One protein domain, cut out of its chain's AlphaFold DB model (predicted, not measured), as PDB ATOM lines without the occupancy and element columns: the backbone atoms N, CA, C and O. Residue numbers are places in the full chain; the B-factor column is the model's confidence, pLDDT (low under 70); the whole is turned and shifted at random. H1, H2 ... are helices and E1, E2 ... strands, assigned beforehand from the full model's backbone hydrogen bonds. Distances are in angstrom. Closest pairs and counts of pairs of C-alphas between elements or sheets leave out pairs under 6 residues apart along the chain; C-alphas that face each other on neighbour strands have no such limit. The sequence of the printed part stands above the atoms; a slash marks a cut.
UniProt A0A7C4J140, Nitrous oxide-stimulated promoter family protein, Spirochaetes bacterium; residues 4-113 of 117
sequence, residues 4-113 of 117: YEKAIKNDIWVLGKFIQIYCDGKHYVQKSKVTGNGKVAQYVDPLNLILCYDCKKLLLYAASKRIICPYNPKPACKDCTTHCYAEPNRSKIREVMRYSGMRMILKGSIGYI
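This is residues 4 to 113 of the 117 residues of the protein "Nitrous oxide-stimulated promoter family protein" of Spirochaetes bacterium (UniProt A0A7C4J140). Helices H1 and H3 lie side by side as the core, running opposite ways, with H2 crossing both on one side and H4 crossing H1 on the other. A small sheet, E1 and E2, packs at one end of this pair, and a long loop, residues 68 to 88, leads from H3 round to H4. The printed part has 110 residues, mostly helix, in the order H1, E1, H2, E2, H3, H4, H5, with the two strands antiparallel. It is compact, with a radius of gyration of the C-alphas of 13.5 A and spans of 36 by 32 by 27 A.

H1, residues 4 to 26, starts at C-alpha 4 (25.265, 4.422, 18.737) and is 32.8 A long. E1 is residues 31 to 33, H2 residues 38 to 47, 15.5 A, and E2 residues 50 to 52. H3, residues 53 to 67, is 21.4 A long; H4, residues 89 to 106, is 25.9 A. H5, residues 110 to 113, ends at C-alpha 113 (9.029, 18.213, 22.465).

H1 touches H3 at a shallow tilt of 18 degrees, closest at the C-alphas of Ile 12 and Ala 63, 5.9 A. With residues 9 to 16 alone H1 touches H2, C-alphas 9 and 43 closest at 6.1 A, at a steep tilt of 59 degrees. H2 also touches H3, C-alphas 40 and 64 closest at 6.0 A. H1 residues 18 to 22 touch H4, about perpendicular at 83 degrees, C-alphas 18 and 100 closest at 5.3 A. N 32 and O 51 of E1 and E2 are 3.0 A apart, within hydrogen-bond range. H1 and H3 have every O i to N i+4 pair within range, H4 12 of 14, and H2 2 of 6 beside 5 of 7 O i to N i+3 pairs; H5 is too short for an O i to N i+4 pair.

C-alphas 28 and 72 are farthest apart, 37.3 A. The printed part has no cut, the H3 to H4 link is long, and pLDDT is under 70 at residues 107 to 113.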
ATOM      1  N   TYR A   4      24.822   3.274  19.521       89.06
ATOM      2  CA  TYR A   4      25.265   4.422  18.737       89.06
ATOM      3  C   TYR A   4      24.671   4.432  17.318       89.06
ATOM      4  O   TYR A   4      24.174   5.458  16.850       89.06
ATOM      5  N   GLU A   5      24.644   3.283  16.638       91.38
ATOM      6  CA  GLU A   5      24.027   3.159  15.311       91.38
ATOM      7  C   GLU A   5      22.507   3.370  15.356       91.38
ATOM      8  O   GLU A   5      21.950   3.996  14.448       91.38
ATOM      9  N   LYS A   6      21.834   2.911  16.424       92.06
ATOM     10  CA  LYS A   6      20.410   3.200  16.664       92.06
ATOM     11  C   LYS A   6      20.172   4.702  16.839       92.06
ATOM     12  O   LYS A   6      19.233   5.237  16.247       92.06
ATOM     13  N   ALA A   7      21.033   5.395  17.589       91.81
ATOM     14  CA  ALA A   7      20.949   6.845  17.759       91.81
ATOM     15  C   ALA A   7      21.127   7.589  16.424       91.81
ATOM     16  O   ALA A   7      20.321   8.462  16.104       91.81
ATOM     17  N   ILE A   8      22.113   7.203  15.604       94.50
ATOM     18  CA  ILE A   8      22.304   7.766  14.255       94.50
ATOM     19  C   ILE A   8      21.059   7.542  13.391       94.50
ATOM     20  O   ILE A   8      20.573   8.486  12.766       94.50
ATOM     21  N   LYS A   9      20.525   6.314  13.372       95.19
ATOM     22  CA  LYS A   9      19.328   5.969  12.595       95.19
ATOM     23  C   LYS A   9      18.130   6.827  13.004       95.19
ATOM     24  O   LYS A   9      17.465   7.384  12.133       95.19
ATOM     25  N   ASN A  10      17.891   6.974  14.305       93.88
ATOM     26  CA  ASN A  10      16.805   7.806  14.819       93.88
ATOM     27  C   ASN A  10      17.001   9.284  14.464       93.88
ATOM     28  O   ASN A  10      16.062   9.920  13.991       93.88
ATOM     29  N   ASP A  11      18.207   9.826  14.629       93.69
ATOM     30  CA  ASP A  11      18.480  11.230  14.313       93.69
ATOM     31  C   ASP A  11      18.288  11.523  12.814       93.69
ATOM     32  O   ASP A  11      17.690  12.540  12.457       93.69
ATOM     33  N   ILE A  12      18.737  10.621  11.931       96.38
ATOM     34  CA  ILE A  12      18.553  10.747  10.475       96.38
ATOM     35  C   ILE A  12      17.077  10.602  10.086       96.38
ATOM     36  O   ILE A  12      16.596  11.343   9.228       96.38
ATOM     37  N   TRP A  13      16.333   9.704  10.735       96.00
ATOM     38  CA  TRP A  13      14.895   9.565  10.507       96.00
ATOM     39  C   TRP A  13      14.135  10.845  10.884       96.00
ATOM     40  O   TRP A  13      13.345  11.350  10.079       96.00
ATOM     41  N   VAL A  14      14.416  11.422  12.061       93.62
ATOM     42  CA  VAL A  14      13.783  12.677  12.507       93.62
ATOM     43  C   VAL A  14      14.131  13.813  11.550       93.62
ATOM     44  O   VAL A  14      13.250  14.529  11.077       93.62
ATOM     45  N   LEU A  15      15.409  13.942  11.201       94.81
ATOM     46  CA  LEU A  15      15.886  14.910  10.220       94.81
ATOM     47  C   LEU A  15      15.152  14.776   8.874       94.81
ATOM     48  O   LEU A  15      14.712  15.780   8.311       94.81
ATOM     49  N   GLY A  16      14.972  13.549   8.382       96.88
ATOM     50  CA  GLY A  16      14.214  13.262   7.166       96.88
ATOM     51  C   GLY A  16      12.768  13.751   7.245       96.88
ATOM     52  O   GLY A  16      12.288  14.389   6.308       96.88
ATOM     53  N   LYS A  17      12.092  13.545   8.383       95.50
ATOM     54  CA  LYS A  17      10.724  14.046   8.608       95.50
ATOM     55  C   LYS A  17      10.646  15.565   8.612       95.50
ATOM     56  O   LYS A  17       9.765  16.134   7.970       95.50
ATOM     57  N   PHE A  18      11.588  16.227   9.273       95.81
ATOM     58  CA  PHE A  18      11.654  17.685   9.284       95.81
ATOM     59  C   PHE A  18      11.867  18.251   7.876       95.81
ATOM     60  O   PHE A  18      11.167  19.184   7.477       95.81
ATOM     61  N   ILE A  19      12.788  17.673   7.102       97.62
ATOM     62  CA  ILE A  19      13.057  18.108   5.726       97.62
ATOM     63  C   ILE A  19      11.858  17.826   4.811       97.62
ATOM     64  O   ILE A  19      11.539  18.671   3.977       97.62
ATOM     65  N   GLN A  20      11.160  16.698   4.982       97.12
ATOM     66  CA  GLN A  20       9.940  16.382   4.231       97.12
ATOM     67  C   GLN A  20       8.848  17.431   4.467       97.12
ATOM     68  O   GLN A  20       8.373  18.037   3.510       97.12
ATOM     69  N   ILE A  21       8.524  17.726   5.732       95.69
ATOM     70  CA  ILE A  21       7.522  18.745   6.094       95.69
ATOM     71  C   ILE A  21       7.873  20.107   5.488       95.69
ATOM     72  O   ILE A  21       6.999  20.810   4.979       95.69
ATOM     73  N   TYR A  22       9.153  20.480   5.538       97.25
ATOM     74  CA  TYR A  22       9.628  21.723   4.948       97.25
ATOM     75  C   TYR A  22       9.459  21.723   3.427       97.25
ATOM     76  O   TYR A  22       8.852  22.641   2.879       97.25
ATOM     77  N   CYS A  23       9.937  20.676   2.751       97.75
ATOM     78  CA  CYS A  23       9.846  20.548   1.301       97.75
ATOM     79  C   CYS A  23       8.395  20.588   0.816       97.75
ATOM     80  O   CYS A  23       8.103  21.251  -0.175       97.75
ATOM     81  N   ASP A  24       7.490  19.894   1.502       96.19
ATOM     82  CA  ASP A  24       6.080  19.808   1.123       96.19
ATOM     83  C   ASP A  24       5.332  21.124   1.316       96.19
ATOM     84  O   ASP A  24       4.431  21.429   0.542       96.19
ATOM     85  N   GLY A  25       5.721  21.920   2.311       95.69
ATOM     86  CA  GLY A  25       5.056  23.185   2.601       95.69
ATOM     87  C   GLY A  25       5.693  24.431   1.981       95.69
ATOM     88  O   GLY A  25       5.070  25.489   2.013       95.69
ATOM     89  N   LYS A  26       6.927  24.350   1.469       96.62
ATOM     90  CA  LYS A  26       7.641  25.503   0.890       96.62
ATOM     91  C   LYS A  26       7.934  25.378  -0.595       96.62
ATOM     92  O   LYS A  26       8.132  26.404  -1.238       96.62
ATOM     93  N   HIS A  27       7.999  24.163  -1.136       95.88
ATOM     94  CA  HIS A  27       8.462  23.945  -2.502       95.88
ATOM     95  C   HIS A  27       7.424  23.177  -3.331       95.88
ATOM     96  O   HIS A  27       7.151  22.000  -3.082       95.88
ATOM     97  N   TYR A  28       6.925  23.832  -4.379       94.31
ATOM     98  CA  TYR A  28       5.976  23.286  -5.359       94.31
ATOM     99  C   TYR A  28       6.676  22.997  -6.694       94.31
ATOM    100  O   TYR A  28       6.241  23.419  -7.757       94.31
ATOM    101  N   VAL A  29       7.823  22.324  -6.615       95.88
ATOM    102  CA  VAL A  29       8.669  21.968  -7.765       95.88
ATOM    103  C   VAL A  29       8.730  20.453  -7.933       95.88
ATOM    104  O   VAL A  29       8.290  19.713  -7.049       95.88
ATOM    105  N   GLN A  30       9.324  19.982  -9.033       96.50
ATOM    106  CA  GLN A  30       9.516  18.553  -9.275       96.50
ATOM    107  C   GLN A  30      10.271  17.888  -8.114       96.50
ATOM    108  O   GLN A  30      11.345  18.330  -7.689       96.50
ATOM    109  N   LYS A  31       9.709  16.782  -7.624       98.12
ATOM    110  CA  LYS A  31      10.303  15.955  -6.572       98.12
ATOM    111  C   LYS A  31      10.675  14.590  -7.128       98.12
ATOM    112  O   LYS A  31      10.102  14.122  -8.110       98.12
ATOM    113  N   SER A  32      11.655  13.951  -6.506       97.94
ATOM    114  CA  SER A  32      12.089  12.603  -6.870       97.94
ATOM    115  C   SER A  32      12.554  11.836  -5.640       97.94
ATOM    116  O   SER A  32      12.876  12.429  -4.604       97.94
ATOM    117  N   LYS A  33      12.600  10.508  -5.762       98.00
ATOM    118  CA  LYS A  33      13.047   9.617  -4.691       98.00
ATOM    119  C   LYS A  33      14.458   9.982  -4.230       98.00
ATOM    120  O   LYS A  33      15.350  10.223  -5.048       98.00
ATOM    121  N   VAL A  34      14.654  10.067  -2.920       98.00
ATOM    122  CA  VAL A  34      15.973  10.237  -2.309       98.00
ATOM    123  C   VAL A  34      16.719   8.910  -2.382       98.00
ATOM    124  O   VAL A  34      16.187   7.885  -1.967       98.00
ATOM    125  N   THR A  35      17.945   8.958  -2.890       97.44
ATOM    126  CA  THR A  35      18.896   7.848  -2.889       97.44
ATOM    127  C   THR A  35      20.238   8.365  -2.380       97.44
ATOM    128  O   THR A  35      20.696   9.438  -2.791       97.44
ATOM    129  N   GLY A  36      20.825   7.662  -1.417       94.94
ATOM    130  CA  GLY A  36      22.160   7.942  -0.899       94.94
ATOM    131  C   GLY A  36      23.237   7.116  -1.594       94.94
ATOM    132  O   GLY A  36      22.954   6.269  -2.429       94.94
ATOM    133  N   ASN A  37      24.490   7.340  -1.192       94.25
ATOM    134  CA  ASN A  37      25.639   6.539  -1.614       94.25
ATOM    135  C   ASN A  37      26.385   6.000  -0.384       94.25
ATOM    136  O   ASN A  37      26.412   6.646   0.671       94.25
ATOM    137  N   GLY A  38      27.010   4.828  -0.518       95.31
ATOM    138  CA  GLY A  38      27.822   4.211   0.535       95.31
ATOM    139  C   GLY A  38      27.078   4.083   1.870       95.31
ATOM    140  O   GLY A  38      25.911   3.701   1.917       95.31
ATOM    141  N   LYS A  39      27.736   4.456   2.975       94.31
ATOM    142  CA  LYS A  39      27.133   4.386   4.316       94.31
ATOM    143  C   LYS A  39      25.913   5.303   4.476       94.31
ATOM    144  O   LYS A  39      25.027   4.979   5.253       94.31
ATOM    145  N   VAL A  40      25.820   6.411   3.733       97.12
ATOM    146  CA  VAL A  40      24.649   7.308   3.795       97.12
ATOM    147  C   VAL A  40      23.394   6.597   3.284       97.12
ATOM    148  O   VAL A  40      22.351   6.710   3.926       97.12
ATOM    149  N   ALA A  41      23.506   5.824   2.195       97.06
ATOM    150  CA  ALA A  41      22.402   5.061   1.593       97.06
ATOM    151  C   ALA A  41      21.682   4.178   2.624       97.06
ATOM    152  O   ALA A  41      20.458   4.205   2.732       97.06
ATOM    153  N   GLN A  42      22.456   3.501   3.478       96.00
ATOM    154  CA  GLN A  42      21.953   2.598   4.520       96.00
ATOM    155  C   GLN A  42      20.985   3.274   5.507       96.00
ATOM    156  O   GLN A  42      20.126   2.603   6.080       96.00
ATOM    157  N   TYR A  43      21.106   4.591   5.714       96.94
ATOM    158  CA  TYR A  43      20.242   5.343   6.625       96.94
ATOM    159  C   TYR A  43      19.138   6.128   5.914       96.94
ATOM    160  O   TYR A  43      18.081   6.333   6.510       96.94
ATOM    161  N   VAL A  44      19.367   6.595   4.681       97.75
ATOM    162  CA  VAL A  44      18.420   7.483   3.978       97.75
ATOM    163  C   VAL A  44      17.469   6.738   3.046       97.75
ATOM    164  O   VAL A  44      16.300   7.116   2.967       97.75
ATOM    165  N   ASP A  45      17.916   5.668   2.389       97.56
ATOM    166  CA  ASP A  45      17.096   4.926   1.423       97.56
ATOM    167  C   ASP A  45      15.878   4.256   2.082       97.56
ATOM    168  O   ASP A  45      14.777   4.361   1.528       97.56
ATOM    169  N   PRO A  46      15.992   3.666   3.296       97.31
ATOM    170  CA  PRO A  46      14.839   3.092   3.991       97.31
ATOM    171  C   PRO A  46      13.763   4.115   4.375       97.31
ATOM    172  O   PRO A  46      12.646   3.726   4.704       97.31
ATOM    173  N   LEU A  47      14.070   5.419   4.356       96.62
ATOM    174  CA  LEU A  47      13.087   6.467   4.650       96.62
ATOM    175  C   LEU A  47      12.073   6.654   3.509       96.62
ATOM    176  O   LEU A  47      11.031   7.267   3.735       96.62
ATOM    177  N   ASN A  48      12.388   6.162   2.299       97.25
ATOM    178  CA  ASN A  48      11.561   6.239   1.090       97.25
ATOM    179  C   ASN A  48      10.972   7.642   0.828       97.25
ATOM    180  O   ASN A  48       9.791   7.805   0.523       97.25
ATOM    181  N   LEU A  49      11.801   8.676   0.994       97.38
ATOM    182  CA  LEU A  49      11.383  10.069   0.853       97.38
ATOM    183  C   LEU A  49      11.380  10.508  -0.613       97.38
ATOM    184  O   LEU A  49      12.256  10.130  -1.392       97.38
ATOM    185  N   ILE A  50      10.436  11.379  -0.960       98.12
ATOM    186  CA  ILE A  50      10.359  12.065  -2.253       98.12
ATOM    187  C   ILE A  50      10.526  13.562  -1.979       98.12
ATOM    188  O   ILE A  50       9.665  14.180  -1.361       98.12
ATOM    189  N   LEU A  51      11.656  14.135  -2.394       98.56
ATOM    190  CA  LEU A  51      12.037  15.521  -2.090       98.56
ATOM    191  C   LEU A  51      12.420  16.271  -3.368       98.56
ATOM    192  O   LEU A  51      12.809  15.656  -4.365       98.56
ATOM    193  N   CYS A  52      12.353  17.604  -3.332       98.50
ATOM    194  CA  CYS A  52      12.972  18.424  -4.371       98.50
ATOM    195  C   CYS A  52      14.505  18.284  -4.335       98.50
ATOM    196  O   CYS A  52      15.079  17.779  -3.362       98.50
ATOM    197  N   TYR A  53      15.167  18.756  -5.391       98.00
ATOM    198  CA  TYR A  53      16.622  18.677  -5.532       98.00
ATOM    199  C   TYR A  53      17.376  19.258  -4.319       98.00
ATOM    200  O   TYR A  53      18.225  18.577  -3.741       98.00
ATOM    201  N   ASP A  54      17.009  20.455  -3.859       97.69
ATOM    202  CA  ASP A  54      17.711  21.125  -2.755       97.69
ATOM    203  C   ASP A  54      17.513  20.418  -1.412       97.69
ATOM    204  O   ASP A  54      18.465  20.201  -0.658       97.69
ATOM    205  N   CYS A  55      16.284  19.987  -1.116       98.31
ATOM    206  CA  CYS A  55      15.985  19.239   0.103       98.31
ATOM    207  C   CYS A  55      16.671  17.865   0.109       98.31
ATOM    208  O   CYS A  55      17.123  17.418   1.165       98.31
ATOM    209  N   LYS A  56      16.813  17.225  -1.060       98.31
ATOM    210  CA  LYS A  56      17.598  15.994  -1.210       98.31
ATOM    211  C   LYS A  56      19.068  16.238  -0.859       98.31
ATOM    212  O   LYS A  56      19.608  15.519  -0.021       98.31
ATOM    213  N   LYS A  57      19.700  17.269  -1.433       97.94
ATOM    214  CA  LYS A  57      21.100  17.619  -1.118       97.94
ATOM    215  C   LYS A  57      21.294  17.910   0.365       97.94
ATOM    216  O   LYS A  57      22.250  17.409   0.957       97.94
ATOM    217  N   LEU A  58      20.374  18.665   0.966       98.19
ATOM    218  CA  LEU A  58      20.433  18.997   2.386       98.19
ATOM    219  C   LEU A  58      20.367  17.742   3.266       98.19
ATOM    220  O   LEU A  58      21.179  17.612   4.177       98.19
ATOM    221  N   LEU A  59      19.447  16.810   2.983       98.38
ATOM    222  CA  LEU A  59      19.321  15.560   3.738       98.38
ATOM    223  C   LEU A  59      20.584  14.701   3.625       98.38
ATOM    224  O   LEU A  59      21.095  14.238   4.644       98.38
ATOM    225  N   LEU A  60      21.113  14.518   2.412       98.19
ATOM    226  CA  LEU A  60      22.319  13.717   2.185       98.19
ATOM    227  C   LEU A  60      23.543  14.318   2.889       98.19
ATOM    228  O   LEU A  60      24.304  13.598   3.537       98.19
ATOM    229  N   TYR A  61      23.700  15.642   2.818       97.38
ATOM    230  CA  TYR A  61      24.754  16.367   3.524       97.38
ATOM    231  C   TYR A  61      24.619  16.224   5.047       97.38
ATOM    232  O   TYR A  61      25.566  15.880   5.750       97.38
ATOM    233  N   ALA A  62      23.423  16.460   5.573       96.56
ATOM    234  CA  ALA A  62      23.150  16.398   6.998       96.56
ATOM    235  C   ALA A  62      23.339  14.982   7.575       96.56
ATOM    236  O   ALA A  62      23.914  14.827   8.657       96.56
ATOM    237  N   ALA A  63      22.920  13.954   6.831       97.38
ATOM    238  CA  ALA A  63      23.146  12.555   7.174       97.38
ATOM    239  C   ALA A  63      24.641  12.213   7.193       97.38
ATOM    240  O   ALA A  63      25.110  11.610   8.160       97.38
ATOM    241  N   SER A  64      25.414  12.660   6.196       97.00
ATOM    242  CA  SER A  64      26.860  12.406   6.165       97.00
ATOM    243  C   SER A  64      27.567  13.026   7.374       97.00
ATOM    244  O   SER A  64      28.357  12.348   8.033       97.00
ATOM    245  N   LYS A  65      27.203  14.257   7.762       95.88
ATOM    246  CA  LYS A  65      27.717  14.913   8.977       95.88
ATOM    247  C   LYS A  65      27.322  14.199  10.266       95.88
ATOM    248  O   LYS A  65      28.112  14.197  11.209       95.88
ATOM    249  N   ARG A  66      26.132  13.593  10.336       95.12
ATOM    250  CA  ARG A  66      25.721  12.818  11.517       95.12
ATOM    251  C   ARG A  66      26.513  11.519  11.655       95.12
ATOM    252  O   ARG A  66      26.887  11.182  12.776       95.12
ATOM    253  N   ILE A  67      26.769  10.835  10.540       95.31
ATOM    254  CA  ILE A  67      27.479   9.548  10.496       95.31
ATOM    255  C   ILE A  67      28.940   9.688  10.941       95.31
ATOM    256  O   ILE A  67      29.444   8.801  11.617       95.31
ATOM    257  N   ILE A  68      29.605  10.795  10.592       93.88
ATOM    258  CA  ILE A  68      31.014  11.049  10.957       93.88
ATOM    259  C   ILE A  68      31.179  11.820  12.278       93.88
ATOM    260  O   ILE A  68      32.286  12.214  12.630       93.88
ATOM    261  N   CYS A  69      30.085  12.113  12.985       93.00
ATOM    262  CA  CYS A  69      30.116  12.940  14.188       93.00
ATOM    263  C   CYS A  69      30.854  12.214  15.330       93.00
ATOM    264  O   CYS A  69      30.370  11.165  15.757       93.00
ATOM    265  N   PRO A  70      31.934  12.783  15.900       91.56
ATOM    266  CA  PRO A  70      32.710  12.110  16.946       91.56
ATOM    267  C   PRO A  70      31.968  12.021  18.288       91.56
ATOM    268  O   PRO A  70      32.310  11.203  19.132       91.56
ATOM    269  N   TYR A  71      30.942  12.852  18.501       90.69
ATOM    270  CA  TYR A  71      30.210  12.903  19.767       90.69
ATOM    271  C   TYR A  71      29.183  11.774  19.926       90.69
ATOM    272  O   TYR A  71      28.330  11.556  19.054       90.69
ATOM    273  N   ASN A  72      29.218  11.138  21.099       87.38
ATOM    274  CA  ASN A  72      28.231  10.179  21.581       87.38
ATOM    275  C   ASN A  72      28.097  10.268  23.125       87.38
ATOM    276  O   ASN A  72      29.003   9.803  23.810       87.38
ATOM    277  N   PRO A  73      27.013  10.847  23.683       86.94
ATOM    278  CA  PRO A  73      25.858  11.403  22.983       86.94
ATOM    279  C   PRO A  73      26.213  12.671  22.192       86.94
ATOM    280  O   PRO A  73      27.082  13.453  22.566       86.94
ATOM    281  N   LYS A  74      25.529  12.874  21.063       88.06
ATOM    282  CA  LYS A  74      25.692  14.073  20.235       88.06
ATOM    283  C   LYS A  74      24.982  15.265  20.904       88.06
ATOM    284  O   LYS A  74      23.777  15.154  21.132       88.06
ATOM    285  N   PRO A  75      25.652  16.416  21.115       89.50
ATOM    286  CA  PRO A  75      24.977  17.623  21.580       89.50
ATOM    287  C   PRO A  75      24.102  18.226  20.472       89.50
ATOM    288  O   PRO A  75      24.319  17.994  19.268       89.50
ATOM    289  N   ALA A  76      23.131  19.049  20.869       86.19
ATOM    290  CA  ALA A  76      22.367  19.850  19.923       86.19
ATOM    291  C   ALA A  76      23.316  20.724  19.086       86.19
ATOM    292  O   ALA A  76      24.344  21.202  19.558       86.19
ATOM    293  N   CYS A  77      22.989  20.945  17.809       85.50
ATOM    294  CA  CYS A  77      23.887  21.678  16.908       85.50
ATOM    295  C   CYS A  77      24.139  23.133  17.347       85.50
ATOM    296  O   CYS A  77      25.160  23.698  16.954       85.50
ATOM    297  N   LYS A  78      23.219  23.724  18.130       83.81
ATOM    298  CA  LYS A  78      23.357  25.061  18.728       83.81
ATOM    299  C   LYS A  78      24.452  25.099  19.811       83.81
ATOM    300  O   LYS A  78      25.173  26.082  19.866       83.81
ATOM    301  N   ASP A  79      24.645  23.988  20.525       86.81
ATOM    302  CA  ASP A  79      25.573  23.845  21.661       86.81
ATOM    303  C   ASP A  79      26.860  23.073  21.289       86.81
ATOM    304  O   ASP A  79      27.674  22.727  22.140       86.81
ATOM    305  N   CYS A  80      27.042  22.729  20.010       88.81
ATOM    306  CA  CYS A  80      28.153  21.895  19.550       88.81
ATOM    307  C   CYS A  80      29.404  22.730  19.249       88.81
ATOM    308  O   CYS A  80      29.375  23.550  18.339       88.81
ATOM    309  N   THR A  81      30.527  22.444  19.906       85.44
ATOM    310  CA  THR A  81      31.771  23.228  19.779       85.44
ATOM    311  C   THR A  81      32.463  23.118  18.413       85.44
ATOM    312  O   THR A  81      33.089  24.075  17.974       85.44
ATOM    313  N   THR A  82      32.338  21.994  17.694       86.94
ATOM    314  CA  THR A  82      32.995  21.807  16.377       86.94
ATOM    315  C   THR A  82      32.256  22.475  15.211       86.94
ATOM    316  O   THR A  82      32.856  22.695  14.167       86.94
ATOM    317  N   HIS A  83      30.945  22.722  15.332       83.31
ATOM    318  CA  HIS A  83      30.073  23.237  14.259       83.31
ATOM    319  C   HIS A  83      30.396  22.721  12.834       83.31
ATOM    320  O   HIS A  83      30.830  23.455  11.955       83.31
ATOM    321  N   CYS A  84      30.096  21.449  12.558       87.81
ATOM    322  CA  CYS A  84      30.473  20.781  11.302       87.81
ATOM    323  C   CYS A  84      29.655  21.159  10.043       87.81
ATOM    324  O   CYS A  84      29.865  20.578   8.973       87.81
ATOM    325  N   TYR A  85      28.691  22.080  10.155       89.44
ATOM    326  CA  TYR A  85      27.889  22.547   9.023       89.44
ATOM    327  C   TYR A  85      28.521  23.789   8.395       89.44
ATOM    328  O   TYR A  85      28.536  24.842   9.024       89.44
ATOM    329  N   ALA A  86      28.948  23.682   7.137       88.94
ATOM    330  CA  ALA A  86      29.285  24.842   6.326       88.94
ATOM    331  C   ALA A  86      28.032  25.675   6.005       88.94
ATOM    332  O   ALA A  86      26.927  25.136   5.857       88.94
ATOM    333  N   GLU A  87      28.204  26.987   5.855       87.50
ATOM    334  CA  GLU A  87      27.224  27.806   5.141       87.50
ATOM    335  C   GLU A  87      27.258  27.445   3.642       87.50
ATOM    336  O   GLU A  87      28.324  27.084   3.139       87.50
ATOM    337  N   PRO A  88      26.123  27.459   2.916       89.62
ATOM    338  CA  PRO A  88      24.774  27.892   3.319       89.62
ATOM    339  C   PRO A  88      23.914  26.802   3.999       89.62
ATOM    340  O   PRO A  88      22.777  27.054   4.409       89.62
ATOM    341  N   ASN A  89      24.421  25.569   4.130       92.25
ATOM    342  CA  ASN A  89      23.648  24.438   4.664       92.25
ATOM    343  C   ASN A  89      23.232  24.641   6.128       92.25
ATOM    344  O   ASN A  89      22.161  24.186   6.536       92.25
ATOM    345  N   ARG A  90      24.061  25.325   6.928       91.75
ATOM    346  CA  ARG A  90      23.750  25.652   8.328       91.75
ATOM    347  C   ARG A  90      22.538  26.583   8.437       91.75
ATOM    348  O   ARG A  90      21.646  26.322   9.246       91.75
ATOM    349  N   SER A  91      22.471  27.626   7.615       92.44
ATOM    350  CA  SER A  91      21.301  28.511   7.555       92.44
ATOM    351  C   SER A  91      20.053  27.759   7.094       92.44
ATOM    352  O   SER A  91      19.005  27.836   7.742       92.44
ATOM    353  N   LYS A  92      20.185  26.930   6.052       95.25
ATOM    354  CA  LYS A  92      19.056  26.155   5.524       95.25
ATOM    355  C   LYS A  92      18.496  25.158   6.534       95.25
ATOM    356  O   LYS A  92      17.280  25.060   6.686       95.25
ATOM    357  N   ILE A  93      19.350  24.441   7.270       95.12
ATOM    358  CA  ILE A  93      18.849  23.476   8.252       95.12
ATOM    359  C   ILE A  93      18.155  24.162   9.429       95.12
ATOM    360  O   ILE A  93      17.154  23.650   9.919       95.12
ATOM    361  N   ARG A  94      18.613  25.344   9.859       93.50
ATOM    362  CA  ARG A  94      17.916  26.125  10.896       93.50
ATOM    363  C   ARG A  94      16.522  26.544  10.444       93.50
ATOM    364  O   ARG A  94      15.577  26.446  11.224       93.50
ATOM    365  N   GLU A  95      16.394  26.965   9.189       95.19
ATOM    366  CA  GLU A  95      15.103  27.294   8.584       95.19
ATOM    367  C   GLU A  95      14.156  26.083   8.606       95.19
ATOM    368  O   GLU A  95      13.024  26.193   9.083       95.19
ATOM    369  N   VAL A  96      14.650  24.912   8.181       96.12
ATOM    370  CA  VAL A  96      13.914  23.640   8.234       96.12
ATOM    371  C   VAL A  96      13.464  23.323   9.661       96.12
ATOM    372  O   VAL A  96      12.289  23.039   9.880       96.12
ATOM    373  N   MET A  97      14.372  23.399  10.639       92.94
ATOM    374  CA  MET A  97      14.060  23.096  12.040       92.94
ATOM    375  C   MET A  97      12.974  24.022  12.594       92.94
ATOM    376  O   MET A  97      11.999  23.539  13.170       92.94
ATOM    377  N   ARG A  98      13.086  25.336  12.352       92.56
ATOM    378  CA  ARG A  98      12.092  26.333  12.784       92.56
ATOM    379  C   ARG A  98      10.729  26.103  12.130       92.56
ATOM    380  O   ARG A  98       9.703  26.155  12.803       92.56
ATOM    381  N   TYR A  99      10.709  25.862  10.822       94.25
ATOM    382  CA  TYR A  99       9.471  25.695  10.063       94.25
ATOM    383  C   TYR A  99       8.732  24.406  10.432       94.25
ATOM    384  O   TYR A  99       7.511  24.423  10.636       94.25
ATOM    385  N   SER A 100       9.468  23.298  10.498       94.25
ATOM    386  CA  SER A 100       8.902  21.964  10.678       94.25
ATOM    387  C   SER A 100       8.630  21.641  12.141       94.25
ATOM    388  O   SER A 100       7.616  21.009  12.424       94.25
ATOM    389  N   GLY A 101       9.454  22.134  13.073       86.50
ATOM    390  CA  GLY A 101       9.256  21.920  14.510       86.50
ATOM    391  C   GLY A 101       7.898  22.431  14.989       86.50
ATOM    392  O   GLY A 101       7.126  21.670  15.567       86.50
ATOM    393  N   MET A 102       7.544  23.673  14.640       81.94
ATOM    394  CA  MET A 102       6.234  24.249  14.979       81.94
ATOM    395  C   MET A 102       5.075  23.411  14.414       81.94
ATOM    396  O   MET A 102       4.082  23.160  15.087       81.94
ATOM    397  N   ARG A 103       5.214  22.912  13.183       84.88
ATOM    398  CA  ARG A 103       4.176  22.106  12.517       84.88
ATOM    399  C   ARG A 103       4.027  20.711  13.110       84.88
ATOM    400  O   ARG A 103       2.924  20.175  13.097       84.88
ATOM    401  N   MET A 104       5.103  20.123  13.624       80.31
ATOM    402  CA  MET A 104       5.031  18.842  14.332       80.31
ATOM    403  C   MET A 104       4.332  18.984  15.684       80.31
ATOM    404  O   MET A 104       3.530  18.120  16.038       80.31
ATOM    405  N   ILE A 105       4.575  20.090  16.394       75.38
ATOM    406  CA  ILE A 105       3.886  20.411  17.654       75.38
ATOM    407  C   ILE A 105       2.381  20.565  17.410       75.38
ATOM    408  O   ILE A 105       1.583  19.901  18.068       75.38
ATOM    409  N   LEU A 106       1.992  21.362  16.408       74.56
ATOM    410  CA  LEU A 106       0.582  21.613  16.080       74.56
ATOM    411  C   LEU A 106      -0.187  20.353  15.647       74.56
ATOM    412  O   LEU A 106      -1.399  20.293  15.806       74.56
ATOM    413  N   LYS A 107       0.501  19.327  15.131       69.44
ATOM    414  CA  LYS A 107      -0.104  18.038  14.753       69.44
ATOM    415  C   LYS A 107      -0.211  17.037  15.916       69.44
ATOM    416  O   LYS A 107      -0.452  15.859  15.673       69.44
ATOM    417  N   GLY A 108       0.007  17.461  17.163       62.81
ATOM    418  CA  GLY A 108      -0.147  16.596  18.339       62.81
ATOM    419  C   GLY A 108       0.963  15.550  18.503       62.81
ATOM    420  O   GLY A 108       0.819  14.607  19.277       62.81
ATOM    421  N   SER A 109       2.101  15.705  17.817       61.69
ATOM    422  CA  SER A 109       3.268  14.828  17.991       61.69
ATOM    423  C   SER A 109       4.058  15.213  19.256       61.69
ATOM    424  O   SER A 109       5.225  15.603  19.192       61.69
ATOM    425  N   ILE A 110       3.409  15.125  20.422       53.47
ATOM    426  CA  ILE A 110       3.904  15.580  21.740       53.47
ATOM    427  C   ILE A 110       5.202  14.862  22.166       53.47
ATOM    428  O   ILE A 110       6.017  15.424  22.895       53.47
ATOM    429  N   GLY A 111       5.463  13.655  21.648       53.78
ATOM    430  CA  GLY A 111       6.660  12.866  21.968       53.78
ATOM    431  C   GLY A 111       8.003  13.491  21.553       53.78
ATOM    432  O   GLY A 111       9.038  13.095  22.082       53.78
ATOM    433  N   TYR A 112       8.016  14.482  20.651       53.72
ATOM    434  CA  TYR A 112       9.257  15.109  20.165       53.72
ATOM    435  C   TYR A 112       9.677  16.356  20.958       53.72
ATOM    436  O   TYR A 112      10.829  16.774  20.862       53.72
ATOM    437  N   ILE A 113       8.787  16.933  21.772       52.50
ATOM    438  CA  ILE A 113       9.029  18.213  22.465       52.50
ATOM    439  C   ILE A 113      10.126  18.078  23.535       52.50
ATOM    440  O   ILE A 113      10.942  18.982  23.689       52.50
TER     441      ILE A 113